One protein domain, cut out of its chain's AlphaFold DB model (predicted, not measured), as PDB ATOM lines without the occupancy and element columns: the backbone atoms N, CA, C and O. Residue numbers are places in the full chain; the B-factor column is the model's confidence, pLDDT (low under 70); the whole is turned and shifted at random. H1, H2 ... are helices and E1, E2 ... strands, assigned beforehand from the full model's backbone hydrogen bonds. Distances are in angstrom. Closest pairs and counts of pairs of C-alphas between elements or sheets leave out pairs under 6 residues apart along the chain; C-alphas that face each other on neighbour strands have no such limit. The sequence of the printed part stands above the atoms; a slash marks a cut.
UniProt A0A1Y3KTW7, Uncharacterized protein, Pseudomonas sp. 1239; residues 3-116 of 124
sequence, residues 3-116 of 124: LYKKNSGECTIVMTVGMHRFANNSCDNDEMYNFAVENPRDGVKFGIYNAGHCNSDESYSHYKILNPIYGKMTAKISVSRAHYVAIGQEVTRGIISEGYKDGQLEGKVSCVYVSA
ATOM      1  N   LEU A   3       2.049   9.730  30.501       90.50
ATOM      2  CA  LEU A   3       3.495   9.665  30.303       90.50
ATOM      3  C   LEU A   3       3.987   8.284  30.719       90.50
ATOM      4  O   LEU A   3       3.592   7.781  31.767       90.50
ATOM      5  N   TYR A   4       4.843   7.675  29.907       88.88
ATOM      6  CA  TYR A   4       5.252   6.279  30.061       88.88
ATOM      7  C   TYR A   4       6.751   6.167  30.337       88.88
ATOM      8  O   TYR A   4       7.564   6.676  29.553       88.88
ATOM      9  N   LYS A   5       7.106   5.452  31.414       85.38
ATOM     10  CA  LYS A   5       8.491   5.205  31.841       85.38
ATOM     11  C   LYS A   5       9.129   3.990  31.159       85.38
ATOM     12  O   LYS A   5       8.410   3.146  30.628       85.38
ATOM     13  N   LYS A   6      10.469   3.855  31.214       76.19
ATOM     14  CA  LYS A   6      11.188   2.712  30.587       76.19
ATOM     15  C   LYS A   6      10.779   1.377  31.187       76.19
ATOM     16  O   LYS A   6      10.757   0.382  30.478       76.19
ATOM     17  N   ASN A   7      10.541   1.363  32.502       69.06
ATOM     18  CA  ASN A   7      10.751   0.161  33.305       69.06
ATOM     19  C   ASN A   7       9.623  -0.210  34.281       69.06
ATOM     20  O   ASN A   7       9.871  -1.076  35.110       69.06
ATOM     21  N   SER A   8       8.420   0.387  34.226       63.53
ATOM     22  CA  SER A   8       7.178  -0.194  34.824       63.53
ATOM     23  C   SER A   8       6.026   0.795  35.025       63.53
ATOM     24  O   SER A   8       4.902   0.354  35.236       63.53
ATOM     25  N   GLY A   9       6.274   2.107  35.006       77.25
ATOM     26  CA  GLY A   9       5.290   3.090  35.473       77.25
ATOM     27  C   GLY A   9       4.661   3.956  34.385       77.25
ATOM     28  O   GLY A   9       5.295   4.283  33.378       77.25
ATOM     29  N   GLU A  10       3.438   4.407  34.653       86.00
ATOM     30  CA  GLU A  10       2.811   5.536  33.971       86.00
ATOM     31  C   GLU A  10       2.572   6.692  34.949       86.00
ATOM     32  O   GLU A  10       2.334   6.488  36.139       86.00
ATOM     33  N   CYS A  11       2.659   7.919  34.444       86.56
ATOM     34  CA  CYS A  11       2.272   9.130  35.151       86.56
ATOM     35  C   CYS A  11       1.148   9.810  34.380       86.56
ATOM     36  O   CYS A  11       1.256  10.026  33.171       86.56
ATOM     37  N   THR A  12       0.095  10.203  35.089       90.00
ATOM     38  CA  THR A  12      -0.981  11.001  34.508       90.00
ATOM     39  C   THR A  12      -0.906  12.426  35.022       90.00
ATOM     40  O   THR A  12      -0.864  12.661  36.227       90.00
ATOM     41  N   ILE A  13      -0.970  13.383  34.100       89.88
ATOM     42  CA  ILE A  13      -1.280  14.776  34.424       89.88
ATOM     43  C   ILE A  13      -2.603  15.195  33.795       89.88
ATOM     44  O   ILE A  13      -2.945  14.783  32.680       89.88
ATOM     45  N   VAL A  14      -3.330  16.076  34.469       89.94
ATOM     46  CA  VAL A  14      -4.483  16.760  33.879       89.94
ATOM     47  C   VAL A  14      -3.960  17.938  33.059       89.94
ATOM     48  O   VAL A  14      -3.177  18.733  33.561       89.94
ATOM     49  N   MET A  15      -4.382  18.075  31.799       89.69
ATOM     50  CA  MET A  15      -3.926  19.162  30.915       89.69
ATOM     51  C   MET A  15      -4.642  20.492  31.211       89.69
ATOM     52  O   MET A  15      -5.251  21.093  30.328       89.69
ATOM     53  N   THR A  16      -4.612  20.940  32.464       90.94
ATOM     54  CA  THR A  16      -5.005  22.308  32.823       90.94
ATOM     55  C   THR A  16      -3.883  23.274  32.462       90.94
ATOM     56  O   THR A  16      -2.711  22.917  32.579       90.94
ATOM     57  N   VAL A  17      -4.229  24.495  32.048       90.19
ATOM     58  CA  VAL A  17      -3.240  25.544  31.751       90.19
ATOM     59  C   VAL A  17      -2.326  25.761  32.956       90.19
ATOM     60  O   VAL A  17      -2.792  25.811  34.095       90.19
ATOM     61  N   GLY A  18      -1.030  25.896  32.688       88.69
ATOM     62  CA  GLY A  18      -0.003  26.100  33.697       88.69
ATOM     63  C   GLY A  18       1.070  25.019  33.687       88.69
ATOM     64  O   GLY A  18       1.190  24.207  32.769       88.69
ATOM     65  N   MET A  19       1.890  25.062  34.730       88.06
ATOM     66  CA  MET A  19       3.078  24.234  34.869       88.06
ATOM     67  C   MET A  19       2.814  23.032  35.776       88.06
ATOM     68  O   MET A  19       2.408  23.192  36.926       88.06
ATOM     69  N   HIS A  20       3.131  21.841  35.279       87.62
ATOM     70  CA  HIS A  20       2.977  20.568  35.978       87.62
ATOM     71  C   HIS A  20       4.354  19.985  36.272       87.62
ATOM     72  O   HIS A  20       4.993  19.421  35.385       87.62
ATOM     73  N   ARG A  21       4.825  20.157  37.510       85.31
ATOM     74  CA  ARG A  21       6.117  19.628  37.975       85.31
ATOM     75  C   ARG A  21       5.946  18.236  38.571       85.31
ATOM     76  O   ARG A  21       5.041  18.032  39.377       85.31
ATOM     77  N   PHE A  22       6.862  17.328  38.251       80.56
ATOM     78  CA  PHE A  22       6.876  15.985  38.842       80.56
ATOM     79  C   PHE A  22       7.538  15.941  40.219       80.56
ATOM     80  O   PHE A  22       7.132  15.168  41.071       80.56
ATOM     81  N   ALA A  23       8.451  16.874  40.509       71.19
ATOM     82  CA  ALA A  23       9.087  16.983  41.827       71.19
ATOM     83  C   ALA A  23       8.098  17.157  43.004       71.19
ATOM     84  O   ALA A  23       8.456  16.875  44.142       71.19
ATOM     85  N   ASN A  24       6.869  17.618  42.736       65.75
ATOM     86  CA  ASN A  24       5.852  17.909  43.753       65.75
ATOM     87  C   ASN A  24       4.573  17.068  43.583       65.75
ATOM     88  O   ASN A  24       3.515  17.464  44.074       65.75
ATOM     89  N   ASN A  25       4.627  15.949  42.858       67.38
ATOM     90  CA  ASN A  25       3.487  15.043  42.731       67.38
ATOM     91  C   ASN A  25       3.920  13.575  42.888       67.38
ATOM     92  O   ASN A  25       5.079  13.276  43.147       67.38
ATOM     93  N   SER A  26       2.970  12.646  42.781       71.25
ATOM     94  CA  SER A  26       3.224  11.205  42.906       71.25
ATOM     95  C   SER A  26       3.924  10.588  41.688       71.25
ATOM     96  O   SER A  26       4.043   9.367  41.609       71.25
ATOM     97  N   CYS A  27       4.320  11.394  40.704       76.25
ATOM     98  CA  CYS A  27       5.063  10.932  39.549       76.25
ATOM     99  C   CYS A  27       6.547  11.173  39.771       76.25
ATOM    100  O   CYS A  27       6.962  12.317  39.916       76.25
ATOM    101  N   ASP A  28       7.358  10.115  39.716       71.75
ATOM    102  CA  ASP A  28       8.807  10.335  39.736       71.75
ATOM    103  C   ASP A  28       9.240  11.235  38.573       71.75
ATOM    104  O   ASP A  28       8.738  11.134  37.448       71.75
ATOM    105  N   ASN A  29      10.199  12.095  38.881       69.69
ATOM    106  CA  ASN A  29      10.785  13.125  38.033       69.69
ATOM    107  C   ASN A  29      11.759  12.595  36.967       69.69
ATOM    108  O   ASN A  29      12.380  13.402  36.278       69.69
ATOM    109  N   ASP A  30      11.873  11.275  36.815       69.81
ATOM    110  CA  ASP A  30      12.918  10.640  36.022       69.81
ATOM    111  C   ASP A  30      12.353   9.555  35.077       69.81
ATOM    112  O   ASP A  30      11.364   8.873  35.362       69.81
ATOM    113  N   GLU A  31      13.010   9.411  33.921       77.06
ATOM    114  CA  GLU A  31      12.840   8.328  32.941       77.06
ATOM    115  C   GLU A  31      11.514   8.224  32.158       77.06
ATOM    116  O   GLU A  31      10.954   7.134  32.049       77.06
ATOM    117  N   MET A  32      11.043   9.290  31.496       85.06
ATOM    118  CA  MET A  32       9.936   9.187  30.520       85.06
ATOM    119  C   MET A  32      10.440   8.957  29.088       85.06
ATOM    120  O   MET A  32      11.388   9.599  28.641       85.06
ATOM    121  N   TYR A  33       9.769   8.064  28.357       87.69
ATOM    122  CA  TYR A  33      10.118   7.688  26.976       87.69
ATOM    123  C   TYR A  33       9.059   8.146  26.000       87.69
ATOM    124  O   TYR A  33       9.377   8.607  24.912       87.69
ATOM    125  N   ASN A  34       7.792   8.007  26.386       92.19
ATOM    126  CA  ASN A  34       6.669   8.280  25.507       92.19
ATOM    127  C   ASN A  34       5.558   9.023  26.237       92.19
ATOM    128  O   ASN A  34       5.466   8.979  27.463       92.19
ATOM    129  N   PHE A  35       4.650   9.613  25.469       93.88
ATOM    130  CA  PHE A  35       3.399  10.163  25.967       93.88
ATOM    131  C   PHE A  35       2.224   9.810  25.051       93.88
ATOM    132  O   PHE A  35       2.405   9.429  23.894       93.88
ATOM    133  N   ALA A  36       1.012   9.940  25.586       95.44
ATOM    134  CA  ALA A  36      -0.240   9.933  24.841       95.44
ATOM    135  C   ALA A  36      -1.235  10.910  25.484       95.44
ATOM    136  O   ALA A  36      -1.258  11.091  26.704       95.44
ATOM    137  N   VAL A  37      -2.087  11.543  24.683       95.56
ATOM    138  CA  VAL A  37      -3.119  12.457  25.177       95.56
ATOM    139  C   VAL A  37      -4.467  11.754  25.138       95.56
ATOM    140  O   VAL A  37      -4.935  11.342  24.081       95.56
ATOM    141  N   GLU A  38      -5.093  11.616  26.300       95.12
ATOM    142  CA  GLU A  38      -6.480  11.179  26.423       95.12
ATOM    143  C   GLU A  38      -7.420  12.376  26.282       95.12
ATOM    144  O   GLU A  38      -7.131  13.447  26.818       95.12
ATOM    145  N   ASN A  39      -8.541  12.185  25.578       92.81
ATOM    146  CA  ASN A  39      -9.522  13.233  25.282       92.81
ATOM    147  C   ASN A  39      -8.872  14.539  24.774       92.81
ATOM    148  O   ASN A  39      -9.109  15.608  25.349       92.81
ATOM    149  N   PRO A  40      -8.033  14.456  23.721       92.88
ATOM    150  CA  PRO A  40      -7.337  15.608  23.162       92.88
ATOM    151  C   PRO A  40      -8.327  16.702  22.750       92.88
ATOM    152  O   PRO A  40      -9.380  16.426  22.171       92.88
ATOM    153  N   ARG A  41      -7.972  17.953  23.052       91.38
ATOM    154  CA  ARG A  41      -8.768  19.142  22.734       91.38
ATOM    155  C   ARG A  41      -7.998  20.025  21.777       91.38
ATOM    156  O   ARG A  41      -6.826  20.305  22.016       91.38
ATOM    157  N   ASP A  42      -8.677  20.445  20.722       92.94
ATOM    158  CA  ASP A  42      -8.112  21.330  19.717       92.94
ATOM    159  C   ASP A  42      -7.583  22.631  20.342       92.94
ATOM    160  O   ASP A  42      -8.144  23.136  21.318       92.94
ATOM    161  N   GLY A  43      -6.470  23.139  19.813       91.00
ATOM    162  CA  GLY A  43      -5.866  24.397  20.254       91.00
ATOM    163  C   GLY A  43      -4.996  24.308  21.513       91.00
ATOM    164  O   GLY A  43      -4.292  25.263  21.833       91.00
ATOM    165  N   VAL A  44      -4.977  23.175  22.223       93.25
ATOM    166  CA  VAL A  44      -4.085  22.986  23.377       93.25
ATOM    167  C   VAL A  44      -2.637  22.884  22.908       93.25
ATOM    168  O   VAL A  44      -2.315  22.052  22.058       93.25
ATOM    169  N   LYS A  45      -1.747  23.681  23.500       94.94
ATOM    170  CA  LYS A  45      -0.298  23.554  23.320       94.94
ATOM    171  C   LYS A  45       0.335  23.007  24.588       94.94
ATOM    172  O   LYS A  45      -0.117  23.302  25.697       94.94
ATOM    173  N   PHE A  46       1.385  22.213  24.443       94.19
ATOM    174  CA  PHE A  46       2.149  21.737  25.586       94.19
ATOM    175  C   PHE A  46       3.618  21.512  25.246       94.19
ATOM    176  O   PHE A  46       3.960  21.081  24.147       94.19
ATOM    177  N   GLY A  47       4.483  21.793  26.213       92.69
ATOM    178  CA  GLY A  47       5.910  21.515  26.145       92.69
ATOM    179  C   GLY A  47       6.319  20.491  27.192       92.69
ATOM    180  O   GLY A  47       5.847  20.546  28.327       92.69
ATOM    181  N   ILE A  48       7.194  19.568  26.808       92.06
ATOM    182  CA  ILE A  48       7.801  18.561  27.682       92.06
ATOM    183  C   ILE A  48       9.274  18.940  27.871       92.06
ATOM    184  O   ILE A  48       9.976  19.098  26.873       92.06
ATOM    185  N   TYR A  49       9.721  19.100  29.122       89.62
ATOM    186  CA  TYR A  49      11.017  19.707  29.464       89.62
ATOM    187  C   TYR A  49      11.886  18.792  30.333       89.62
ATOM    188  O   TYR A  49      11.383  18.034  31.169       89.62
ATOM    189  N   ASN A  50      13.206  18.912  30.167       84.25
ATOM    190  CA  ASN A  50      14.194  18.109  30.887       84.25
ATOM    191  C   ASN A  50      14.347  18.500  32.377       84.25
ATOM    192  O   ASN A  50      14.493  17.595  33.196       84.25
ATOM    193  N   ALA A  51      14.263  19.773  32.798       68.94
ATOM    194  CA  ALA A  51      14.609  20.158  34.178       68.94
ATOM    195  C   ALA A  51      13.459  20.721  35.041       68.94
ATOM    196  O   ALA A  51      12.333  20.956  34.603       68.94
ATOM    197  N   GLY A  52      13.717  20.795  36.355       64.44
ATOM    198  CA  GLY A  52      12.707  20.988  37.409       64.44
ATOM    199  C   GLY A  52      11.971  22.330  37.378       64.44
ATOM    200  O   GLY A  52      10.975  22.502  38.091       64.44
ATOM    201  N   HIS A  53      12.437  23.281  36.565       65.06
ATOM    202  CA  HIS A  53      11.912  24.642  36.536       65.06
ATOM    203  C   HIS A  53      11.103  24.973  35.276       65.06
ATOM    204  O   HIS A  53      10.361  25.954  35.326       65.06
ATOM    205  N   CYS A  54      11.126  24.121  34.239       73.56
ATOM    206  CA  CYS A  54      10.421  24.320  32.961       73.56
ATOM    207  C   CYS A  54      10.825  25.614  32.259       73.56
ATOM    208  O   CYS A  54       9.983  26.366  31.754       73.56
ATOM    209  N   ASN A  55      12.120  25.893  32.289       71.31
ATOM    210  CA  ASN A  55      12.673  27.097  31.706       71.31
ATOM    211  C   ASN A  55      13.032  26.859  30.231       71.31
ATOM    212  O   ASN A  55      13.262  25.734  29.787       71.31
ATOM    213  N   SER A  56      13.085  27.933  29.448       69.88
ATOM    214  CA  SER A  56      13.406  27.894  28.012       69.88
ATOM    215  C   SER A  56      14.888  27.701  27.701       69.88
ATOM    216  O   SER A  56      15.279  27.467  26.551       69.88
ATOM    217  N   ASP A  57      15.743  27.789  28.714       78.25
ATOM    218  CA  ASP A  57      17.148  27.443  28.603       78.25
ATOM    219  C   ASP A  57      17.376  25.915  28.576       78.25
ATOM    220  O   ASP A  57      18.422  25.476  28.093       78.25
ATOM    221  N   GLU A  58      16.379  25.113  28.950       81.69
ATOM    222  CA  GLU A  58      16.433  23.649  29.017       81.69
ATOM    223  C   GLU A  58      16.006  22.972  27.702       81.69
ATOM    224  O   GLU A  58      15.237  23.527  26.917       81.69
ATOM    225  N   SER A  59      16.462  21.736  27.464       88.81
ATOM    226  CA  SER A  59      15.978  20.947  26.322       88.81
ATOM    227  C   SER A  59      14.480  20.665  26.455       88.81
ATOM    228  O   SER A  59      14.005  20.279  27.531       88.81
ATOM    229  N   TYR A  60      13.748  20.845  25.353       91.44
ATOM    230  CA  TYR A  60      12.303  20.652  25.303       91.44
ATOM    231  C   TYR A  60      11.821  20.114  23.958       91.44
ATOM    232  O   TYR A  60      12.514  20.191  22.942       91.44
ATOM    233  N   SER A  61      10.608  19.570  23.967       93.94
ATOM    234  CA  SER A  61       9.803  19.294  22.776       93.94
ATOM    235  C   SER A  61       8.433  19.927  22.959       93.94
ATOM    236  O   SER A  61       7.775  19.688  23.976       93.94
ATOM    237  N   HIS A  62       8.013  20.746  21.999       94.88
ATOM    238  CA  HIS A  62       6.726  21.434  22.006       94.88
ATOM    239  C   HIS A  62       5.775  20.824  20.991       94.88
ATOM    240  O   HIS A  62       6.157  20.438  19.884       94.88
ATOM    241  N   TYR A  63       4.509  20.785  21.377       95.88
ATOM    242  CA  TYR A  63       3.444  20.183  20.603       95.88
ATOM    243  C   TYR A  63       2.190  21.057  20.644       95.88
ATOM    244  O   TYR A  63       1.887  21.687  21.661       95.88
ATOM    245  N   LYS A  64       1.417  21.036  19.558       96.00
ATOM    246  CA  LYS A  64       0.053  21.576  19.495       96.00
ATOM    247  C   LYS A  64      -0.922  20.461  19.140       96.00
ATOM    248  O   LYS A  64      -0.640  19.637  18.277       96.00
ATOM    249  N   ILE A  65      -2.081  20.445  19.782       95.38
ATOM    250  CA  ILE A  65      -3.196  19.592  19.386       95.38
ATOM    251  C   ILE A  65      -3.984  20.314  18.293       95.38
ATOM    252  O   ILE A  65      -4.461  21.429  18.519       95.38
ATOM    253  N   LEU A  66      -4.112  19.684  17.122       95.19
ATOM    254  CA  LEU A  66      -4.865  20.225  15.988       95.19
ATOM    255  C   LEU A  66      -5.742  19.145  15.350       95.19
ATOM    256  O   LEU A  66      -5.231  18.098  14.971       95.19
ATOM    257  N   ASN A  67      -7.040  19.401  15.185       94.00
ATOM    258  CA  ASN A  67      -8.022  18.481  14.597       94.00
ATOM    259  C   ASN A  67      -7.937  17.035  15.147       94.00
ATOM    260  O   ASN A  67      -7.837  16.075  14.369       94.00
ATOM    261  N   PRO A  68      -7.958  16.833  16.479       93.62
ATOM    262  CA  PRO A  68      -7.817  15.500  17.039       93.62
ATOM    263  C   PRO A  68      -9.068  14.643  16.806       93.62
ATOM    264  O   PRO A  68     -10.163  15.140  16.539       93.62
ATOM    265  N   ILE A  69      -8.938  13.326  16.987       93.44
ATOM    266  CA  ILE A  69     -10.118  12.462  17.079       93.44
ATOM    267  C   ILE A  69     -10.714  12.600  18.485       93.44
ATOM    268  O   ILE A  69     -10.193  12.033  19.447       93.44
ATOM    269  N   TYR A  70     -11.820  13.331  18.600       87.56
ATOM    270  CA  TYR A  70     -12.524  13.521  19.868       87.56
ATOM    271  C   TYR A  70     -12.911  12.190  20.526       87.56
ATOM    272  O   TYR A  70     -13.367  11.256  19.864       87.56
ATOM    273  N   GLY A  71     -12.714  12.104  21.843       88.31
ATOM    274  CA  GLY A  71     -13.017  10.907  22.632       88.31
ATOM    275  C   GLY A  71     -12.053   9.732  22.424       88.31
ATOM    276  O   GLY A  71     -12.275   8.669  22.999       88.31
ATOM    277  N   LYS A  72     -10.991   9.885  21.615       92.75
ATOM    278  CA  LYS A  72      -9.963   8.853  21.430       92.75
ATOM    279  C   LYS A  72      -8.609   9.324  21.934       92.75
ATOM    280  O   LYS A  72      -8.194  10.449  21.677       92.75
ATOM    281  N   MET A  73      -7.907   8.429  22.623       94.38
ATOM    282  CA  MET A  73      -6.511   8.647  22.984       94.38
ATOM    283  C   MET A  73      -5.647   8.738  21.716       94.38
ATOM    284  O   MET A  73      -5.877   8.010  20.747       94.38
ATOM    285  N   THR A  74      -4.658   9.630  21.718       96.19
ATOM    286  CA  THR A  74      -3.681   9.731  20.624       96.19
ATOM    287  C   THR A  74      -2.769   8.507  20.577       96.19
ATOM    288  O   THR A  74      -2.657   7.751  21.544       96.19
ATOM    289  N   ALA A  75      -2.050   8.332  19.467       95.25
ATOM    290  CA  ALA A  75      -0.971   7.354  19.427       95.25
ATOM    291  C   ALA A  75       0.093   7.682  20.488       95.25
ATOM    292  O   ALA A  75       0.350   8.850  20.796       95.25
ATOM    293  N   LYS A  76       0.707   6.629  21.034       94.38
ATOM    294  CA  LYS A  76       1.855   6.739  21.931       94.38
ATOM    295  C   LYS A  76       3.079   7.137  21.106       94.38
ATOM    296  O   LYS A  76       3.427   6.429  20.164       94.38
ATOM    297  N   ILE A  77       3.710   8.253  21.451       93.75
ATOM    298  CA  ILE A  77       4.861   8.803  20.721       93.75
ATOM    299  C   ILE A  77       5.976   9.213  21.676       93.75
ATOM    300  O   ILE A  77       5.707   9.522  22.837       93.75
ATOM    301  N   SER A  78       7.216   9.227  21.178       92.56
ATOM    302  CA  SER A  78       8.373   9.632  21.979       92.56
ATOM    303  C   SER A  78       8.220  11.062  22.498       92.56
ATOM    304  O   SER A  78       7.771  11.946  21.766       92.56
ATOM    305  N   VAL A  79       8.659  11.309  23.733       92.12
ATOM    306  CA  VAL A  79       8.732  12.669  24.296       92.12
ATOM    307  C   VAL A  79       9.653  13.583  23.481       92.12
ATOM    308  O   VAL A  79       9.369  14.774  23.388       92.12
ATOM    309  N   SER A  80      10.679  13.023  22.830       92.69
ATOM    310  CA  SER A  80      11.645  13.720  21.964       92.69
ATOM    311  C   SER A  80      11.183  13.857  20.508       92.69
ATOM    312  O   SER A  80      11.929  14.348  19.665       92.69
ATOM    313  N   ARG A  81       9.971  13.405  20.152       93.88
ATOM    314  CA  ARG A  81       9.588  13.240  18.742       93.88
ATOM    315  C   ARG A  81       9.608  14.546  17.936       93.88
ATOM    316  O   ARG A  81       9.895  14.484  16.742       93.88
ATOM    317  N   ALA A  82       9.373  15.698  18.568       93.94
ATOM    318  CA  ALA A  82       9.480  17.009  17.920       93.94
ATOM    319  C   ALA A  82      10.893  17.318  17.378       93.94
ATOM    320  O   ALA A  82      11.008  18.071  16.419       93.94
ATOM    321  N   HIS A  83      11.953  16.690  17.908       93.31
ATOM    322  CA  HIS A  83      13.339  16.850  17.424       93.31
ATOM    323  C   HIS A  83      13.535  16.316  16.000       93.31
ATOM    324  O   HIS A  83      14.485  16.675  15.312       93.31
ATOM    325  N   TYR A  84      12.632  15.445  15.548       94.00
ATOM    326  CA  TYR A  84      12.736  14.734  14.273       94.00
ATOM    327  C   TYR A  84      11.617  15.105  13.293       94.00
ATOM    328  O   TYR A  84      11.470  14.460  12.254       94.00
ATOM    329  N   VAL A  85      10.788  16.095  13.637       95.31
ATOM    330  CA  VAL A  85       9.618  16.505  12.853       95.31
ATOM    331  C   VAL A  85       9.620  18.022  12.724       95.31
ATOM    332  O   VAL A  85       9.622  18.735  13.727       95.31
ATOM    333  N   ALA A  86       9.594  18.514  11.485       95.25
ATOM    334  CA  ALA A  86       9.587  19.944  11.204       95.25
ATOM    335  C   ALA A  86       8.404  20.659  11.881       95.25
ATOM    336  O   ALA A  86       7.314  20.098  12.014       95.25
ATOM    337  N   ILE A  87       8.618  21.914  12.281       95.44
ATOM    338  CA  ILE A  87       7.587  22.757  12.898       95.44
ATOM    339  C   ILE A  87       6.368  22.852  11.969       95.44
ATOM    340  O   ILE A  87       6.503  23.013  10.754       95.44
ATOM    341  N   GLY A  88       5.173  22.725  12.542       95.19
ATOM    342  CA  GLY A  88       3.901  22.737  11.824       95.19
ATOM    343  C   GLY A  88       3.535  21.412  11.150       95.19
ATOM    344  O   GLY A  88       2.438  21.306  10.605       95.19
ATOM    345  N   GLN A  89       4.403  20.395  11.187       97.19
ATOM    346  CA  GLN A  89       4.093  19.069  10.648       97.19
ATOM    347  C   GLN A  89       3.463  18.156  11.697       97.19
ATOM    348  O   GLN A  89       3.742  18.237  12.896       97.19
ATOM    349  N   GLU A  90       2.612  17.253  11.215       96.12
ATOM    350  CA  GLU A  90       1.957  16.256  12.047       96.12
ATOM    351  C   GLU A  90       2.973  15.214  12.536       96.12
ATOM    352  O   GLU A  90       3.649  14.540  11.760       96.12
ATOM    353  N   VAL A  91       3.079  15.087  13.858       95.81
ATOM    354  CA  VAL A  91       3.904  14.083  14.537       95.81
ATOM    355  C   VAL A  91       3.177  12.740  14.572       95.81
ATOM    356  O   VAL A  91       3.753  11.679  14.323       95.81
ATOM    357  N   THR A  92       1.898  12.800  14.927       95.00
ATOM    358  CA  THR A  92       0.916  11.723  14.838       95.00
ATOM    359  C   THR A  92      -0.462  12.357  14.754       95.00
ATOM    360  O   THR A  92      -0.598  13.543  15.042       95.00
ATOM    361  N   ARG A  93      -1.488  11.576  14.405       93.81
ATOM    362  CA  ARG A  93      -2.830  12.107  14.178       93.81
ATOM    363  C   ARG A  93      -3.302  12.989  15.337       93.81
ATOM    364  O   ARG A  93      -3.527  12.489  16.440       93.81
ATOM    365  N   GLY A  94      -3.483  14.277  15.062       94.62
ATOM    366  CA  GLY A  94      -3.952  15.256  16.041       94.62
ATOM    367  C   GLY A  94      -2.874  15.934  16.893       94.62
ATOM    368  O   GLY A  94      -3.227  16.749  17.739       94.62
ATOM    369  N   ILE A  95      -1.590  15.611  16.704       96.75
ATOM    370  CA  ILE A  95      -0.444  16.212  17.403       96.75
ATOM    371  C   ILE A  95       0.525  16.785  16.370       96.75
ATOM    372  O   ILE A  95       1.085  16.058  15.552       96.75
ATOM    373  N   ILE A  96       0.759  18.087  16.447       97.25
ATOM    374  CA  ILE A  96       1.628  18.865  15.566       97.25
ATOM    375  C   ILE A  96       2.905  19.240  16.319       97.25
ATOM    376  O   ILE A  96       2.847  19.532  17.513       97.25
ATOM    377  N   SER A  97       4.047  19.241  15.631       96.69
ATOM    378  CA  SER A  97       5.310  19.760  16.169       96.69
ATOM    379  C   SER A  97       5.260  21.290  16.246       96.69
ATOM    380  O   SER A  97       5.006  21.944  15.237       96.69
ATOM    381  N   GLU A  98       5.526  21.869  17.418       95.00
ATOM    382  CA  GLU A  98       5.669  23.328  17.613       95.00
ATOM    383  C   GLU A  98       7.137  23.739  17.815       95.00
ATOM    384  O   GLU A  98       7.423  24.896  18.102       95.00
ATOM    385  N   GLY A  99       8.072  22.802  17.644       92.75
ATOM    386  CA  GLY A  99       9.503  23.049  17.781       92.75
ATOM    387  C   GLY A  99      10.122  22.362  18.985       92.75
ATOM    388  O   GLY A  99       9.490  21.597  19.719       92.75
ATOM    389  N   TYR A 100      11.417  22.586  19.136       93.31
ATOM    390  CA  TYR A 100      12.225  21.930  20.143       93.31
ATOM    391  C   TYR A 100      13.472  22.752  20.449       93.31
ATOM    392  O   TYR A 100      13.883  23.611  19.667       93.31
ATOM    393  N   LYS A 101      14.101  22.429  21.576       91.38
ATOM    394  CA  LYS A 101      15.464  22.846  21.877       91.38
ATOM    395  C   LYS A 101      16.347  21.626  22.054       91.38
ATOM    396  O   LYS A 101      15.989  20.700  22.793       91.38
ATOM    397  N   ASP A 102      17.496  21.659  21.385       87.06
ATOM    398  CA  ASP A 102      18.503  20.604  21.416       87.06
ATOM    399  C   ASP A 102      18.888  20.195  22.843       87.06
ATOM    400  O   ASP A 102      18.852  20.985  23.792       87.06
ATOM    401  N   GLY A 103      19.266  18.926  22.979       83.50
ATOM    402  CA  GLY A 103      19.635  18.290  24.237       83.50
ATOM    403  C   GLY A 103      18.873  16.986  24.460       83.50
ATOM    404  O   GLY A 103      18.021  16.584  23.670       83.50
ATOM    405  N   GLN A 104      19.213  16.284  25.536       77.38
ATOM    406  CA  GLN A 104      18.626  14.981  25.822       77.38
ATOM    407  C   GLN A 104      17.281  15.144  26.545       77.38
ATOM    408  O   GLN A 104      17.248  15.569  27.694       77.38
ATOM    409  N   LEU A 105      16.179  14.774  25.886       78.25
ATOM    410  CA  LEU A 105      14.859  14.553  26.515       78.25
ATOM    411  C   LEU A 105      14.581  13.078  26.805       78.25
ATOM    412  O   LEU A 105      13.589  12.729  27.440       78.25
ATOM    413  N   GLU A 106      15.457  12.197  26.337       64.12
ATOM    414  CA  GLU A 106      15.322  10.758  26.500       64.12
ATOM    415  C   GLU A 106      15.937  10.344  27.835       64.12
ATOM    416  O   GLU A 106      17.157  10.328  27.993       64.12
ATOM    417  N   GLY A 107      15.083  10.029  28.812       62.19
ATOM    418  CA  GLY A 107      15.508   9.574  30.138       62.19
ATOM    419  C   GLY A 107      15.325  10.590  31.266       62.19
ATOM    420  O   GLY A 107      15.442  10.204  32.425       62.19
ATOM    421  N   LYS A 108      14.966  11.846  30.975       73.31
ATOM    422  CA  LYS A 108      14.648  12.837  32.011       73.31
ATOM    423  C   LYS A 108      13.588  13.818  31.521       73.31
ATOM    424  O   LYS A 108      13.839  14.630  30.636       73.31
ATOM    425  N   VAL A 109      12.394  13.713  32.095       84.19
ATOM    426  CA  VAL A 109      11.327  14.701  31.936       84.19
ATOM    427  C   VAL A 109      10.955  15.148  33.328       84.19
ATOM    428  O   VAL A 109      10.457  14.348  34.108       84.19
ATOM    429  N   SER A 110      11.171  16.421  33.620       84.25
ATOM    430  CA  SER A 110      10.920  16.970  34.951       84.25
ATOM    431  C   SER A 110       9.574  17.683  35.049       84.25
ATOM    432  O   SER A 110       9.019  17.824  36.146       84.25
ATOM    433  N   CYS A 111       9.048  18.161  33.918       87.56
ATOM    434  CA  CYS A 111       7.772  18.848  33.899       87.56
ATOM    435  C   CYS A 111       7.137  18.981  32.515       87.56
ATOM    436  O   CYS A 111       7.760  18.773  31.468       87.56
ATOM    437  N   VAL A 112       5.867  19.381  32.547       90.31
ATOM    438  CA  VAL A 112       5.058  19.702  31.375       90.31
ATOM    439  C   VAL A 112       4.440  21.077  31.567       90.31
ATOM    440  O   VAL A 112       3.816  21.345  32.594       90.31
ATOM    441  N   TYR A 113       4.580  21.950  30.576       90.88
ATOM    442  CA  TYR A 113       3.888  23.236  30.545       90.88
ATOM    443  C   TYR A 113       2.739  23.161  29.548       90.88
ATOM    444  O   TYR A 113       2.950  22.721  28.424       90.88
ATOM    445  N   VAL A 114       1.538  23.583  29.941       91.81
ATOM    446  CA  VAL A 114       0.338  23.565  29.093       91.81
ATOM    447  C   VAL A 114      -0.165  24.993  28.897       91.81
ATOM    448  O   VAL A 114      -0.367  25.714  29.876       91.81
ATOM    449  N   SER A 115      -0.425  25.390  27.651       89.19
ATOM    450  CA  SER A 115      -1.079  26.660  27.310       89.19
ATOM    451  C   SER A 115      -2.306  26.450  26.417       89.19
ATOM    452  O   SER A 115      -2.485  25.406  25.784       89.19
ATOM    453  N   ALA A 116      -3.199  27.441  26.421       78.81
ATOM    454  CA  ALA A 116      -4.361  27.489  25.538       78.81
ATOM    455  C   ALA A 116      -4.006  28.152  24.198       78.81
ATOM    456  O   ALA A 116      -3.001  28.860  24.098       78.81
TER     457      ALA A 116
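AT A GLANCE: This is residues 3 to 116 of the 124 residues of an uncharacterized protein of Pseudomonas sp. 1239 (UniProt A0A1Y3KTW7). With little regular structure, a strongly twisted sheet, E3 E9 E5 E6 E8 E7, has small sheet E2 E1 E4 over part of one face. The 114 printed residues, under half in named elements, hold E1 to E6, H1, E7 to E9, mostly strand, sheets antiparallel. Compact, radius of gyration of the C-alphas 12.7 A, it spans 32 by 28 by 26 A.

HOW THE PARTS SIT: E5, residues 45 to 49, and E6, residues 60 to 65, form a hairpin, with N 46 and O 63 within hydrogen-bond range, 2.9 A. H1, residues 81 to 84, too short for O i to N i+4 pairs, is on this sheet, height 6.0 A. E6, H1 and E7, residues 90 to 92, form a split strand-helix-strand unit with left-handed crossover, E8, residues 95 to 101, between its strands.

IN THESE COORDINATES: E8, 17.8 A long, runs from (-0.444, 16.212, 17.403) to (15.464, 22.846, 21.877).

THE WHOLE: The printed part has no cut; the link E6 to H1 is long. Residues 51 to 53, among others, are under pLDDT 70.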